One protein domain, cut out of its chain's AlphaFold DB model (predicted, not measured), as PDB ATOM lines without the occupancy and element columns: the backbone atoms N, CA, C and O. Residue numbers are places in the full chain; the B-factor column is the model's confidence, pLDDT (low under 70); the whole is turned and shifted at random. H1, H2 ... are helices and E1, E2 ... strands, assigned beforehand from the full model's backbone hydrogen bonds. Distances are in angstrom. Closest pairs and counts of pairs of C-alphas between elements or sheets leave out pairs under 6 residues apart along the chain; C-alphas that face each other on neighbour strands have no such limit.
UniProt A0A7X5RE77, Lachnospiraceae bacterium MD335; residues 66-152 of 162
ATOM      1  N   CYS A  66      30.437 -40.982   0.931       84.69
ATOM      2  CA  CYS A  66      29.115 -40.392   0.766       84.69
ATOM      3  C   CYS A  66      28.325 -41.185  -0.283       84.69
ATOM      4  O   CYS A  66      28.851 -41.475  -1.359       84.69
ATOM      5  N   SER A  67      27.049 -41.470  -0.021       85.69
ATOM      6  CA  SER A  67      26.155 -42.161  -0.965       85.69
ATOM      7  C   SER A  67      26.049 -41.468  -2.329       85.69
ATOM      8  O   SER A  67      25.820 -42.131  -3.335       85.69
ATOM      9  N   TYR A  68      26.253 -40.148  -2.370       88.25
ATOM     10  CA  TYR A  68      26.228 -39.339  -3.592       88.25
ATOM     11  C   TYR A  68      27.618 -38.901  -4.078       88.25
ATOM     12  O   TYR A  68      27.719 -38.227  -5.104       88.25
ATOM     13  N   GLY A  69      28.683 -39.244  -3.353       88.44
ATOM     14  CA  GLY A  69      30.054 -38.906  -3.724       88.44
ATOM     15  C   GLY A  69      30.615 -39.878  -4.759       88.44
ATOM     16  O   GLY A  69      30.392 -41.086  -4.696       88.44
ATOM     17  N   THR A  70      31.381 -39.354  -5.712       91.62
ATOM     18  CA  THR A  70      32.069 -40.165  -6.735       91.62
ATOM     19  C   THR A  70      33.334 -40.859  -6.228       91.62
ATOM     20  O   THR A  70      33.830 -41.767  -6.891       91.62
ATOM     21  N   LYS A  71      33.873 -40.443  -5.075       90.25
ATOM     22  CA  LYS A  71      35.104 -40.992  -4.497       90.25
ATOM     23  C   LYS A  71      34.915 -41.381  -3.034       90.25
ATOM     24  O   LYS A  71      34.168 -40.745  -2.294       90.25
ATOM     25  N   THR A  72      35.646 -42.411  -2.626       86.94
ATOM     26  CA  THR A  72      35.857 -42.752  -1.219       86.94
ATOM     27  C   THR A  72      36.952 -41.847  -0.660       86.94
ATOM     28  O   THR A  72      37.980 -41.665  -1.312       86.94
ATOM     29  N   ALA A  73      36.737 -41.295   0.530       83.69
ATOM     30  CA  ALA A  73      37.752 -40.566   1.279       83.69
ATOM     31  C   ALA A  73      38.317 -41.461   2.391       83.69
ATOM     32  O   ALA A  73      37.698 -42.449   2.795       83.69
ATOM     33  N   LEU A  74      39.509 -41.127   2.873       81.31
ATOM     34  CA  LEU A  74      40.076 -41.735   4.071       81.31
ATOM     35  C   LEU A  74      39.879 -40.773   5.235       81.31
ATOM     36  O   LEU A  74      40.027 -39.561   5.070       81.31
ATOM     37  N   LEU A  75      39.543 -41.328   6.391       76.94
ATOM     38  CA  LEU A  75      39.528 -40.594   7.643       76.94
ATOM     39  C   LEU A  75      40.966 -40.489   8.161       76.94
ATOM     40  O   LEU A  75      41.557 -41.492   8.549       76.94
ATOM     41  N   ASP A  76      41.544 -39.293   8.138       72.56
ATOM     42  CA  ASP A  76      42.947 -39.057   8.489       72.56
ATOM     43  C   ASP A  76      43.072 -38.011   9.602       72.56
ATOM     44  O   ASP A  76      43.392 -36.849   9.372       72.56
ATOM     45  N   CYS A  77      42.788 -38.411  10.841       63.50
ATOM     46  CA  CYS A  77      42.993 -37.540  11.995       63.50
ATOM     47  C   CYS A  77      44.468 -37.541  12.418       63.50
ATOM     48  O   CYS A  77      44.985 -38.544  12.904       63.50
ATOM     49  N   VAL A  78      45.137 -36.395  12.250       54.34
ATOM     50  CA  VAL A  78      46.554 -36.200  12.626       54.34
ATOM     51  C   VAL A  78      46.736 -36.053  14.143       54.34
ATOM     52  O   VAL A  78      47.799 -36.371  14.670       54.34
ATOM     53  N   LYS A  79      45.703 -35.580  14.852       52.06
ATOM     54  CA  LYS A  79      45.677 -35.462  16.315       52.06
ATOM     55  C   LYS A  79      44.511 -36.276  16.859       52.06
ATOM     56  O   LYS A  79      43.365 -35.971  16.543       52.06
ATOM     57  N   ASP A  80      44.842 -37.291  17.641       53.12
ATOM     58  CA  ASP A  80      43.923 -38.028  18.501       53.12
ATOM     59  C   ASP A  80      43.961 -37.376  19.892       53.12
ATOM     60  O   ASP A  80      45.046 -37.130  20.427       53.12
ATOM     61  N   HIS A  81      42.799 -37.042  20.458       54.62
ATOM     62  CA  HIS A  81      42.693 -36.475  21.806       54.62
ATOM     63  C   HIS A  81      42.780 -37.532  22.927       54.62
ATOM     64  O   HIS A  81      42.532 -37.207  24.087       54.62
ATOM     65  N   GLY A  82      43.217 -38.756  22.613       47.50
ATOM     66  CA  GLY A  82      43.778 -39.698  23.583       47.50
ATOM     67  C   GLY A  82      42.783 -40.708  24.141       47.50
ATOM     68  O   GLY A  82      42.981 -41.204  25.250       47.50
ATOM     69  N   VAL A  83      41.715 -41.022  23.403       54.53
ATOM     70  CA  VAL A  83      40.815 -42.116  23.785       54.53
ATOM     71  C   VAL A  83      41.338 -43.399  23.156       54.53
ATOM     72  O   VAL A  83      41.332 -43.546  21.940       54.53
ATOM     73  N   LEU A  84      41.804 -44.335  23.980       54.41
ATOM     74  CA  LEU A  84      42.281 -45.640  23.520       54.41
ATOM     75  C   LEU A  84      41.218 -46.717  23.775       54.41
ATOM     76  O   LEU A  84      40.636 -46.772  24.856       54.41
ATOM     77  N   MET A  85      41.012 -47.615  22.811       56.47
ATOM     78  CA  MET A  85      40.343 -48.905  23.017       56.47
ATOM     79  C   MET A  85      41.418 -49.993  22.944       56.47
ATOM     80  O   MET A  85      41.913 -50.343  21.873       56.47
ATOM     81  N   GLY A  86      41.851 -50.471  24.111       69.62
ATOM     82  CA  GLY A  86      43.047 -51.306  24.223       69.62
ATOM     83  C   GLY A  86      44.309 -50.513  23.868       69.62
ATOM     84  O   GLY A  86      44.601 -49.500  24.495       69.62
ATOM     85  N   SER A  87      45.055 -50.968  22.858       61.44
ATOM     86  CA  SER A  87      46.246 -50.276  22.335       61.44
ATOM     87  C   SER A  87      45.959 -49.381  21.126       61.44
ATOM     88  O   SER A  87      46.888 -48.791  20.572       61.44
ATOM     89  N   GLN A  88      44.698 -49.296  20.684       54.62
ATOM     90  CA  GLN A  88      44.332 -48.578  19.469       54.62
ATOM     91  C   GLN A  88      43.704 -47.213  19.778       54.62
ATOM     92  O   GLN A  88      42.775 -47.146  20.584       54.62
ATOM     93  N   PRO A  89      44.165 -46.139  19.116       57.12
ATOM     94  CA  PRO A  89      43.542 -44.826  19.206       57.12
ATOM     95  C   PRO A  89      42.155 -44.826  18.559       57.12
ATOM     96  O   PRO A  89      41.989 -45.266  17.417       57.12
ATOM     97  N   VAL A  90      41.161 -44.325  19.289       58.72
ATOM     98  CA  VAL A  90      39.761 -44.239  18.875       58.72
ATOM     99  C   VAL A  90      39.387 -42.792  18.625       58.72
ATOM    100  O   VAL A  90      39.555 -41.925  19.476       58.72
ATOM    101  N   LEU A  91      38.800 -42.550  17.457       58.66
ATOM    102  CA  LEU A  91      38.308 -41.231  17.096       58.66
ATOM    103  C   LEU A  91      36.967 -40.963  17.771       58.66
ATOM    104  O   LEU A  91      36.005 -41.716  17.616       58.66
ATOM    105  N   THR A  92      36.890 -39.841  18.472       59.62
ATOM    106  CA  THR A  92      35.642 -39.279  18.977       59.62
ATOM    107  C   THR A  92      35.126 -38.208  18.021       59.62
ATOM    108  O   THR A  92      35.868 -37.646  17.213       59.62
ATOM    109  N   CYS A  93      33.854 -37.822  18.150       57.75
ATOM    110  CA  CYS A  93      33.305 -36.700  17.380       57.75
ATOM    111  C   CYS A  93      34.082 -35.385  17.579       57.75
ATOM    112  O   CYS A  93      33.958 -34.497  16.742       57.75
ATOM    113  N   ARG A  94      34.875 -35.245  18.658       56.97
ATOM    114  CA  ARG A  94      35.720 -34.069  18.939       56.97
ATOM    115  C   ARG A  94      37.015 -34.045  18.126       56.97
ATOM    116  O   ARG A  94      37.646 -32.996  18.046       56.97
ATOM    117  N   ASP A  95      37.387 -35.159  17.504       58.31
ATOM    118  CA  ASP A  95      38.583 -35.280  16.668       58.31
ATOM    119  C   ASP A  95      38.317 -34.900  15.203       58.31
ATOM    120  O   ASP A  95      39.245 -34.776  14.409       58.31
ATOM    121  N   CYS A  96      37.060 -34.698  14.804       58.69
ATOM    122  CA  CYS A  96      36.676 -34.538  13.402       58.69
ATOM    123  C   CYS A  96      36.881 -33.109  12.861       58.69
ATOM    124  O   CYS A  96      35.926 -32.358  12.732       58.69
ATOM    125  N   GLY A  97      38.101 -32.717  12.477       59.47
ATOM    126  CA  GLY A  97      38.385 -31.417  11.840       59.47
ATOM    127  C   GLY A  97      38.358 -31.410  10.302       59.47
ATOM    128  O   GLY A  97      38.421 -32.453   9.656       59.47
ATOM    129  N   LYS A  98      38.357 -30.211   9.690       60.06
ATOM    130  CA  LYS A  98      38.489 -30.028   8.222       60.06
ATOM    131  C   LYS A  98      39.733 -30.695   7.622       60.06
ATOM    132  O   LYS A  98      39.718 -31.070   6.459       60.06
ATOM    133  N   SER A  99      40.808 -30.787   8.399       62.41
ATOM    134  CA  SER A  99      42.058 -31.433   7.997       62.41
ATOM    135  C   SER A  99      41.936 -32.951   7.887       62.41
ATOM    136  O   SER A  99      42.815 -33.575   7.311       62.41
ATOM    137  N   ASN A 100      40.869 -33.535   8.441       68.62
ATOM    138  CA  ASN A 100      40.818 -34.965   8.719       68.62
ATOM    139  C   ASN A 100      39.869 -35.730   7.793       68.62
ATOM    140  O   ASN A 100      39.999 -36.942   7.638       68.62
ATOM    141  N   ILE A 101      38.910 -35.035   7.175       72.62
ATOM    142  CA  ILE A 101      37.984 -35.616   6.204       72.62
ATOM    143  C   ILE A 101      38.109 -34.838   4.900       72.62
ATOM    144  O   ILE A 101      37.661 -33.696   4.783       72.62
ATOM    145  N   TYR A 102      38.705 -35.488   3.908       75.69
ATOM    146  CA  TYR A 102      38.792 -34.966   2.551       75.69
ATOM    147  C   TYR A 102      37.429 -35.013   1.841       75.69
ATOM    148  O   TYR A 102      36.469 -35.629   2.303       75.69
ATOM    149  N   ASN A 103      37.339 -34.361   0.681       84.75
ATOM    150  CA  ASN A 103      36.133 -34.409  -0.143       84.75
ATOM    151  C   ASN A 103      35.862 -35.817  -0.709       84.75
ATOM    152  O   ASN A 103      36.768 -36.630  -0.889       84.75
ATOM    153  N   PHE A 104      34.609 -36.070  -1.078       89.31
ATOM    154  CA  PHE A 104      34.145 -37.309  -1.706       89.31
ATOM    155  C   PHE A 104      34.063 -37.185  -3.238       89.31
ATOM    156  O   PHE A 104      33.215 -37.798  -3.892       89.31
ATOM    157  N   GLY A 105      34.928 -36.360  -3.836       90.50
ATOM    158  CA  GLY A 105      34.898 -36.044  -5.261       90.50
ATOM    159  C   GLY A 105      33.713 -35.154  -5.637       90.50
ATOM    160  O   GLY A 105      33.327 -34.259  -4.893       90.50
ATOM    161  N   SER A 106      33.148 -35.365  -6.823       92.31
ATOM    162  CA  SER A 106      31.968 -34.631  -7.290       92.31
ATOM    163  C   SER A 106      30.683 -35.167  -6.664       92.31
ATOM    164  O   SER A 106      30.559 -36.378  -6.458       92.31
ATOM    165  N   CYS A 107      29.742 -34.269  -6.377       88.94
ATOM    166  CA  CYS A 107      28.453 -34.601  -5.786       88.94
ATOM    167  C   CYS A 107      27.404 -34.913  -6.861       88.94
ATOM    168  O   CYS A 107      27.094 -34.080  -7.712       88.94
ATOM    169  N   MET A 108      26.816 -36.107  -6.779       90.44
ATOM    170  CA  MET A 108      25.746 -36.573  -7.671       90.44
ATOM    171  C   MET A 108      24.355 -36.479  -7.033       90.44
ATOM    172  O   MET A 108      23.392 -37.061  -7.533       90.44
ATOM    173  N   CYS A 109      24.242 -35.765  -5.913       86.00
ATOM    174  CA  CYS A 109      22.978 -35.547  -5.226       86.00
ATOM    175  C   CYS A 109      22.005 -34.809  -6.161       86.00
ATOM    176  O   CYS A 109      22.415 -33.829  -6.784       86.00
ATOM    177  N   PRO A 110      20.735 -35.231  -6.280       85.38
ATOM    178  CA  PRO A 110      19.735 -34.476  -7.022       85.38
ATOM    179  C   PRO A 110      19.586 -33.050  -6.493       85.38
ATOM    180  O   PRO A 110      19.478 -32.840  -5.285       85.38
ATOM    181  N   GLU A 111      19.505 -32.088  -7.407       80.75
ATOM    182  CA  GLU A 111      19.450 -30.654  -7.106       80.75
ATOM    183  C   GLU A 111      18.321 -30.244  -6.155       80.75
ATOM    184  O   GLU A 111      18.526 -29.461  -5.229       80.75
ATOM    185  N   ARG A 112      17.166 -30.906  -6.252       76.94
ATOM    186  CA  ARG A 112      16.047 -30.735  -5.312       76.94
ATOM    187  C   ARG A 112      16.423 -30.919  -3.834       76.94
ATOM    188  O   ARG A 112      15.775 -30.323  -2.987       76.94
ATOM    189  N   LEU A 113      17.429 -31.732  -3.503       74.50
ATOM    190  CA  LEU A 113      17.792 -32.025  -2.109       74.50
ATOM    191  C   LEU A 113      18.649 -30.927  -1.468       74.50
ATOM    192  O   LEU A 113      18.680 -30.830  -0.247       74.50
ATOM    193  N   TYR A 114      19.308 -30.091  -2.270       68.19
ATOM    194  CA  TYR A 114      20.064 -28.933  -1.783       68.19
ATOM    195  C   TYR A 114      19.470 -27.587  -2.218       68.19
ATOM    196  O   TYR A 114      19.897 -26.556  -1.714       68.19
ATOM    197  N   MET A 115      18.448 -27.582  -3.082       62.84
ATOM    198  CA  MET A 115      17.667 -26.391  -3.443       62.84
ATOM    199  C   MET A 115      16.278 -26.317  -2.788       62.84
ATOM    200  O   MET A 115      15.620 -25.280  -2.886       62.84
ATOM    201  N   SER A 116      15.791 -27.378  -2.129       55.75
ATOM    202  CA  SER A 116      14.461 -27.349  -1.503       55.75
ATOM    203  C   SER A 116      14.442 -26.420  -0.286       55.75
ATOM    204  O   SER A 116      14.946 -26.740   0.786       55.75
ATOM    205  N   LYS A 117      13.798 -25.260  -0.456       54.59
ATOM    206  CA  LYS A 117      13.554 -24.248   0.583       54.59
ATOM    207  C   LYS A 117      12.464 -24.624   1.595       54.59
ATOM    208  O   LYS A 117      12.242 -23.847   2.519       54.59
ATOM    209  N   LYS A 118      11.771 -25.759   1.427       51.47
ATOM    210  CA  LYS A 118      10.503 -26.030   2.133       51.47
ATOM    211  C   LYS A 118      10.624 -26.039   3.664       51.47
ATOM    212  O   LYS A 118       9.688 -25.605   4.318       51.47
ATOM    213  N   ASP A 119      11.794 -26.401   4.199       54.84
ATOM    214  CA  ASP A 119      12.034 -26.511   5.649       54.84
ATOM    215  C   ASP A 119      13.194 -25.625   6.151       54.84
ATOM    216  O   ASP A 119      13.750 -25.854   7.226       54.84
ATOM    217  N   GLY A 120      13.635 -24.642   5.354       51.25
ATOM    218  CA  GLY A 120      14.717 -23.716   5.729       51.25
ATOM    219  C   GLY A 120      16.118 -24.337   5.864       51.25
ATOM    220  O   GLY A 120      17.064 -23.633   6.213       51.25
ATOM    221  N   LYS A 121      16.289 -25.633   5.573       50.97
ATOM    222  CA  LYS A 121      17.581 -26.334   5.597       50.97
ATOM    223  C   LYS A 121      18.067 -26.596   4.175       50.97
ATOM    224  O   LYS A 121      17.750 -27.618   3.576       50.97
ATOM    225  N   LEU A 122      18.852 -25.662   3.648       63.81
ATOM    226  CA  LEU A 122      19.628 -25.872   2.427       63.81
ATOM    227  C   LEU A 122      20.886 -26.662   2.798       63.81
ATOM    228  O   LEU A 122      21.621 -26.266   3.706       63.81
ATOM    229  N   LEU A 123      21.150 -27.771   2.107       62.53
ATOM    230  CA  LEU A 123      22.499 -28.330   2.121       62.53
ATOM    231  C   LEU A 123      23.428 -27.317   1.429       62.53
ATOM    232  O   LEU A 123      23.074 -26.814   0.361       62.53
ATOM    233  N   PRO A 124      24.587 -26.980   2.018       64.75
ATOM    234  CA  PRO A 124      25.484 -25.996   1.430       64.75
ATOM    235  C   PRO A 124      26.017 -26.498   0.085       64.75
ATOM    236  O   PRO A 124      26.568 -27.597  -0.007       64.75
ATOM    237  N   MET A 125      25.874 -25.677  -0.957       67.81
ATOM    238  CA  MET A 125      26.564 -25.887  -2.227       67.81
ATOM    239  C   MET A 125      28.008 -25.411  -2.079       67.81
ATOM    240  O   MET A 125      28.261 -24.289  -1.646       67.81
ATOM    241  N   THR A 126      28.955 -26.275  -2.414       77.62
ATOM    242  CA  THR A 126      30.385 -25.947  -2.438       77.62
ATOM    243  C   THR A 126      30.813 -25.482  -3.829       77.62
ATOM    244  O   THR A 126      30.016 -25.475  -4.767       77.62
ATOM    245  N   GLY A 127      32.087 -25.109  -3.977       82.50
ATOM    246  CA  GLY A 127      32.662 -24.756  -5.274       82.50
ATOM    247  C   GLY A 127      32.603 -25.891  -6.307       82.50
ATOM    248  O   GLY A 127      32.512 -27.076  -5.971       82.50
ATOM    249  N   SER A 128      32.684 -25.507  -7.581       87.38
ATOM    250  CA  SER A 128      32.692 -26.403  -8.746       87.38
ATOM    251  C   SER A 128      34.096 -26.822  -9.194       87.38
ATOM    252  O   SER A 128      34.215 -27.697 -10.048       87.38
ATOM    253  N   VAL A 129      35.152 -26.237  -8.625       89.06
ATOM    254  CA  VAL A 129      36.551 -26.480  -9.001       89.06
ATOM    255  C   VAL A 129      37.323 -26.976  -7.784       89.06
ATOM    256  O   VAL A 129      37.257 -26.380  -6.708       89.06
ATOM    257  N   PHE A 130      38.016 -28.103  -7.934       85.56
ATOM    258  CA  PHE A 130      38.872 -28.673  -6.899       85.56
ATOM    259  C   PHE A 130      40.118 -27.795  -6.676       85.56
ATOM    260  O   PHE A 130      40.526 -27.073  -7.583       85.56
ATOM    261  N   PRO A 131      40.794 -27.894  -5.514       82.50
ATOM    262  CA  PRO A 131      42.032 -27.148  -5.257       82.50
ATOM    263  C   PRO A 131      43.160 -27.394  -6.271       82.50
ATOM    264  O   PRO A 131      44.074 -26.588  -6.381       82.50
ATOM    265  N   ASP A 132      43.104 -28.505  -7.008       84.94
ATOM    266  CA  ASP A 132      44.056 -28.862  -8.064       84.94
ATOM    267  C   ASP A 132      43.651 -28.354  -9.463       84.94
ATOM    268  O   ASP A 132      44.262 -28.736 -10.458       84.94
ATOM    269  N   GLY A 133      42.608 -27.520  -9.555       87.38
ATOM    270  CA  GLY A 133      42.119 -26.936 -10.805       87.38
ATOM    271  C   GLY A 133      41.201 -27.844 -11.626       87.38
ATOM    272  O   GLY A 133      40.691 -27.416 -12.657       87.38
ATOM    273  N   ARG A 134      40.946 -29.087 -11.195       90.69
ATOM    274  CA  ARG A 134      39.992 -29.966 -11.888       90.69
ATOM    275  C   ARG A 134      38.560 -29.499 -11.659       90.69
ATOM    276  O   ARG A 134      38.205 -29.065 -10.567       90.69
ATOM    277  N   GLU A 135      37.699 -29.682 -12.651       92.06
ATOM    278  CA  GLU A 135      36.271 -29.391 -12.511       92.06
ATOM    279  C   GLU A 135      35.499 -30.574 -11.911       92.06
ATOM    280  O   GLU A 135      35.754 -31.751 -12.193       92.06
ATOM    281  N   ALA A 136      34.515 -30.258 -11.072       91.12
ATOM    282  CA  ALA A 136      33.553 -31.219 -10.574       91.12
ATOM    283  C   ALA A 136      32.559 -31.611 -11.676       91.12
ATOM    284  O   ALA A 136      32.124 -30.801 -12.489       91.12
ATOM    285  N   LYS A 137      32.141 -32.876 -11.669       92.81
ATOM    286  CA  LYS A 137      31.101 -33.392 -12.559       92.81
ATOM    287  C   LYS A 137      29.727 -33.197 -11.926       92.81
ATOM    288  O   LYS A 137      29.521 -33.578 -10.776       92.81
ATOM    289  N   LYS A 138      28.767 -32.667 -12.682       90.44
ATOM    290  CA  LYS A 138      27.359 -32.611 -12.262       90.44
ATOM    291  C   LYS A 138      26.632 -33.917 -12.567       90.44
ATOM    292  O   LYS A 138      26.952 -34.603 -13.539       90.44
ATOM    293  N   ALA A 139      25.603 -34.225 -11.781       88.81
ATOM    294  CA  ALA A 139      24.641 -35.252 -12.165       88.81
ATOM    295  C   ALA A 139      23.884 -34.824 -13.434       88.81
ATOM    296  O   ALA A 139      23.698 -33.633 -13.688       88.81
ATOM    297  N   ARG A 140      23.403 -35.795 -14.219       86.94
ATOM    298  CA  ARG A 140      22.747 -35.554 -15.519       86.94
ATOM    299  C   ARG A 140      21.602 -34.535 -15.449       86.94
ATOM    300  O   ARG A 140      21.463 -33.725 -16.355       86.94
ATOM    301  N   MET A 141      20.828 -34.575 -14.366       86.62
ATOM    302  CA  MET A 141      19.651 -33.727 -14.141       86.62
ATOM    303  C   MET A 141      19.944 -32.450 -13.342       86.62
ATOM    304  O   MET A 141      19.013 -31.711 -13.048       86.62
ATOM    305  N   ASN A 142      21.201 -32.203 -12.960       87.38
ATOM    306  CA  ASN A 142      21.570 -31.016 -12.194       87.38
ATOM    307  C   ASN A 142      22.051 -29.900 -13.122       87.38
ATOM    308  O   ASN A 142      22.742 -30.152 -14.118       87.38
ATOM    309  N   SER A 143      21.758 -28.666 -12.738       87.25
ATOM    310  CA  SER A 143      22.242 -27.452 -13.395       87.25
ATOM    311  C   SER A 143      23.680 -27.142 -12.973       87.25
ATOM    312  O   SER A 143      24.512 -26.829 -13.822       87.25
ATOM    313  N   TYR A 144      24.003 -27.342 -11.690       83.44
ATOM    314  CA  TYR A 144      25.316 -27.025 -11.120       83.44
ATOM    315  C   TYR A 144      26.139 -28.267 -10.757       83.44
ATOM    316  O   TYR A 144      25.629 -29.271 -10.246       83.44
ATOM    317  N   ALA A 145      27.448 -28.175 -10.990       88.31
ATOM    318  CA  ALA A 145      28.435 -29.096 -10.443       88.31
ATOM    319  C   ALA A 145      28.991 -28.541  -9.131       88.31
ATOM    320  O   ALA A 145      29.246 -27.345  -9.029       88.31
ATOM    321  N   HIS A 146      29.218 -29.408  -8.150       87.44
ATOM    322  CA  HIS A 146      29.867 -29.019  -6.902       87.44
ATOM    323  C   HIS A 146      30.595 -30.203  -6.262       87.44
ATOM    324  O   HIS A 146      30.344 -31.378  -6.572       87.44
ATOM    325  N   ILE A 147      31.526 -29.882  -5.373       88.25
ATOM    326  CA  ILE A 147      32.345 -30.851  -4.647       88.25
ATOM    327  C   ILE A 147      31.543 -31.447  -3.483       88.25
ATOM    328  O   ILE A 147      30.959 -30.750  -2.658       88.25
ATOM    329  N   CYS A 148      31.540 -32.767  -3.367       86.44
ATOM    330  CA  CYS A 148      30.914 -33.445  -2.244       86.44
ATOM    331  C   CYS A 148      31.804 -33.312  -1.001       86.44
ATOM    332  O   CYS A 148      32.914 -33.841  -0.975       86.44
ATOM    333  N   VAL A 149      31.325 -32.614   0.028       80.94
ATOM    334  CA  VAL A 149      32.040 -32.419   1.300       80.94
ATOM    335  C   VAL A 149      31.221 -32.980   2.462       80.94
ATOM    336  O   VAL A 149      29.991 -33.020   2.370       80.94
ATOM    337  N   PRO A 150      31.865 -33.422   3.553       74.62
ATOM    338  CA  PRO A 150      31.146 -33.839   4.752       74.62
ATOM    339  C   PRO A 150      30.345 -32.673   5.346       74.62
ATOM    340  O   PRO A 150      30.812 -31.533   5.400       74.62
ATOM    341  N   LEU A 151      29.144 -32.981   5.833       70.88
ATOM    342  CA  LEU A 151      28.384 -32.064   6.675       70.88
ATOM    343  C   LEU A 151      28.918 -32.187   8.097       70.88
ATOM    344  O   LEU A 151      28.773 -33.229   8.732       70.88
ATOM    345  N   MET A 152      29.539 -31.120   8.579       65.25
ATOM    346  CA  MET A 152      30.059 -31.044   9.939       65.25
ATOM    347  C   MET A 152      29.059 -30.292  10.823       65.25
ATOM    348  O   MET A 152      28.352 -29.404  10.339       65.25
TER     349      MET A 152
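AT A GLANCE: This is residues 66 to 152 of the 162 residues of a protein of Lachnospiraceae bacterium MD335 (UniProt A0A7X5RE77). Little regular structure is present: the domain is a loose, flat tangle of long loops with one short strand, E1, and one short helix, H1. From E1 the chain loops out to an end at Gly 86 and comes back to H1; Gly 86 and Ser 143 lie at opposite ends of the length. The printed part has 87 residues, of which 7 are in named elements, E1 then H1, class mixed. It is loose, with a radius of gyration of the C-alphas of 15.8 A, and spans 48 by 34 by 18 A.

HOW THE PARTS SIT: E1, residues 72 to 74, pairs with no named strand. H1, residues 112 to 115, is apart from E1, with no C-alpha of the one within 8 A of the other. H1 is too short for an O i to N i+4 pair, and its 1 O i to N i+3 pair is not within hydrogen-bond range. Residues 84 to 85 form a short antiparallel pairing with residues 88 to 89.

IN THESE COORDINATES: E1 measures 6.8 A from C-alpha 72 at (35.857, -42.752, -1.219) to C-alpha 74. H1 measures 5.0 A and ends at C-alpha 115 at (17.667, -26.391, -3.443).

THE WHOLE: The C-alphas of Gly 86 and Ser 143, the two farthest apart, are 49.2 A apart. The printed part has no cut. The link from E1 to H1, 37 residues, is long. The mean pLDDT of the printed part is 73.8; residues 77 to 100, 114 to 125 and 152 are under 70.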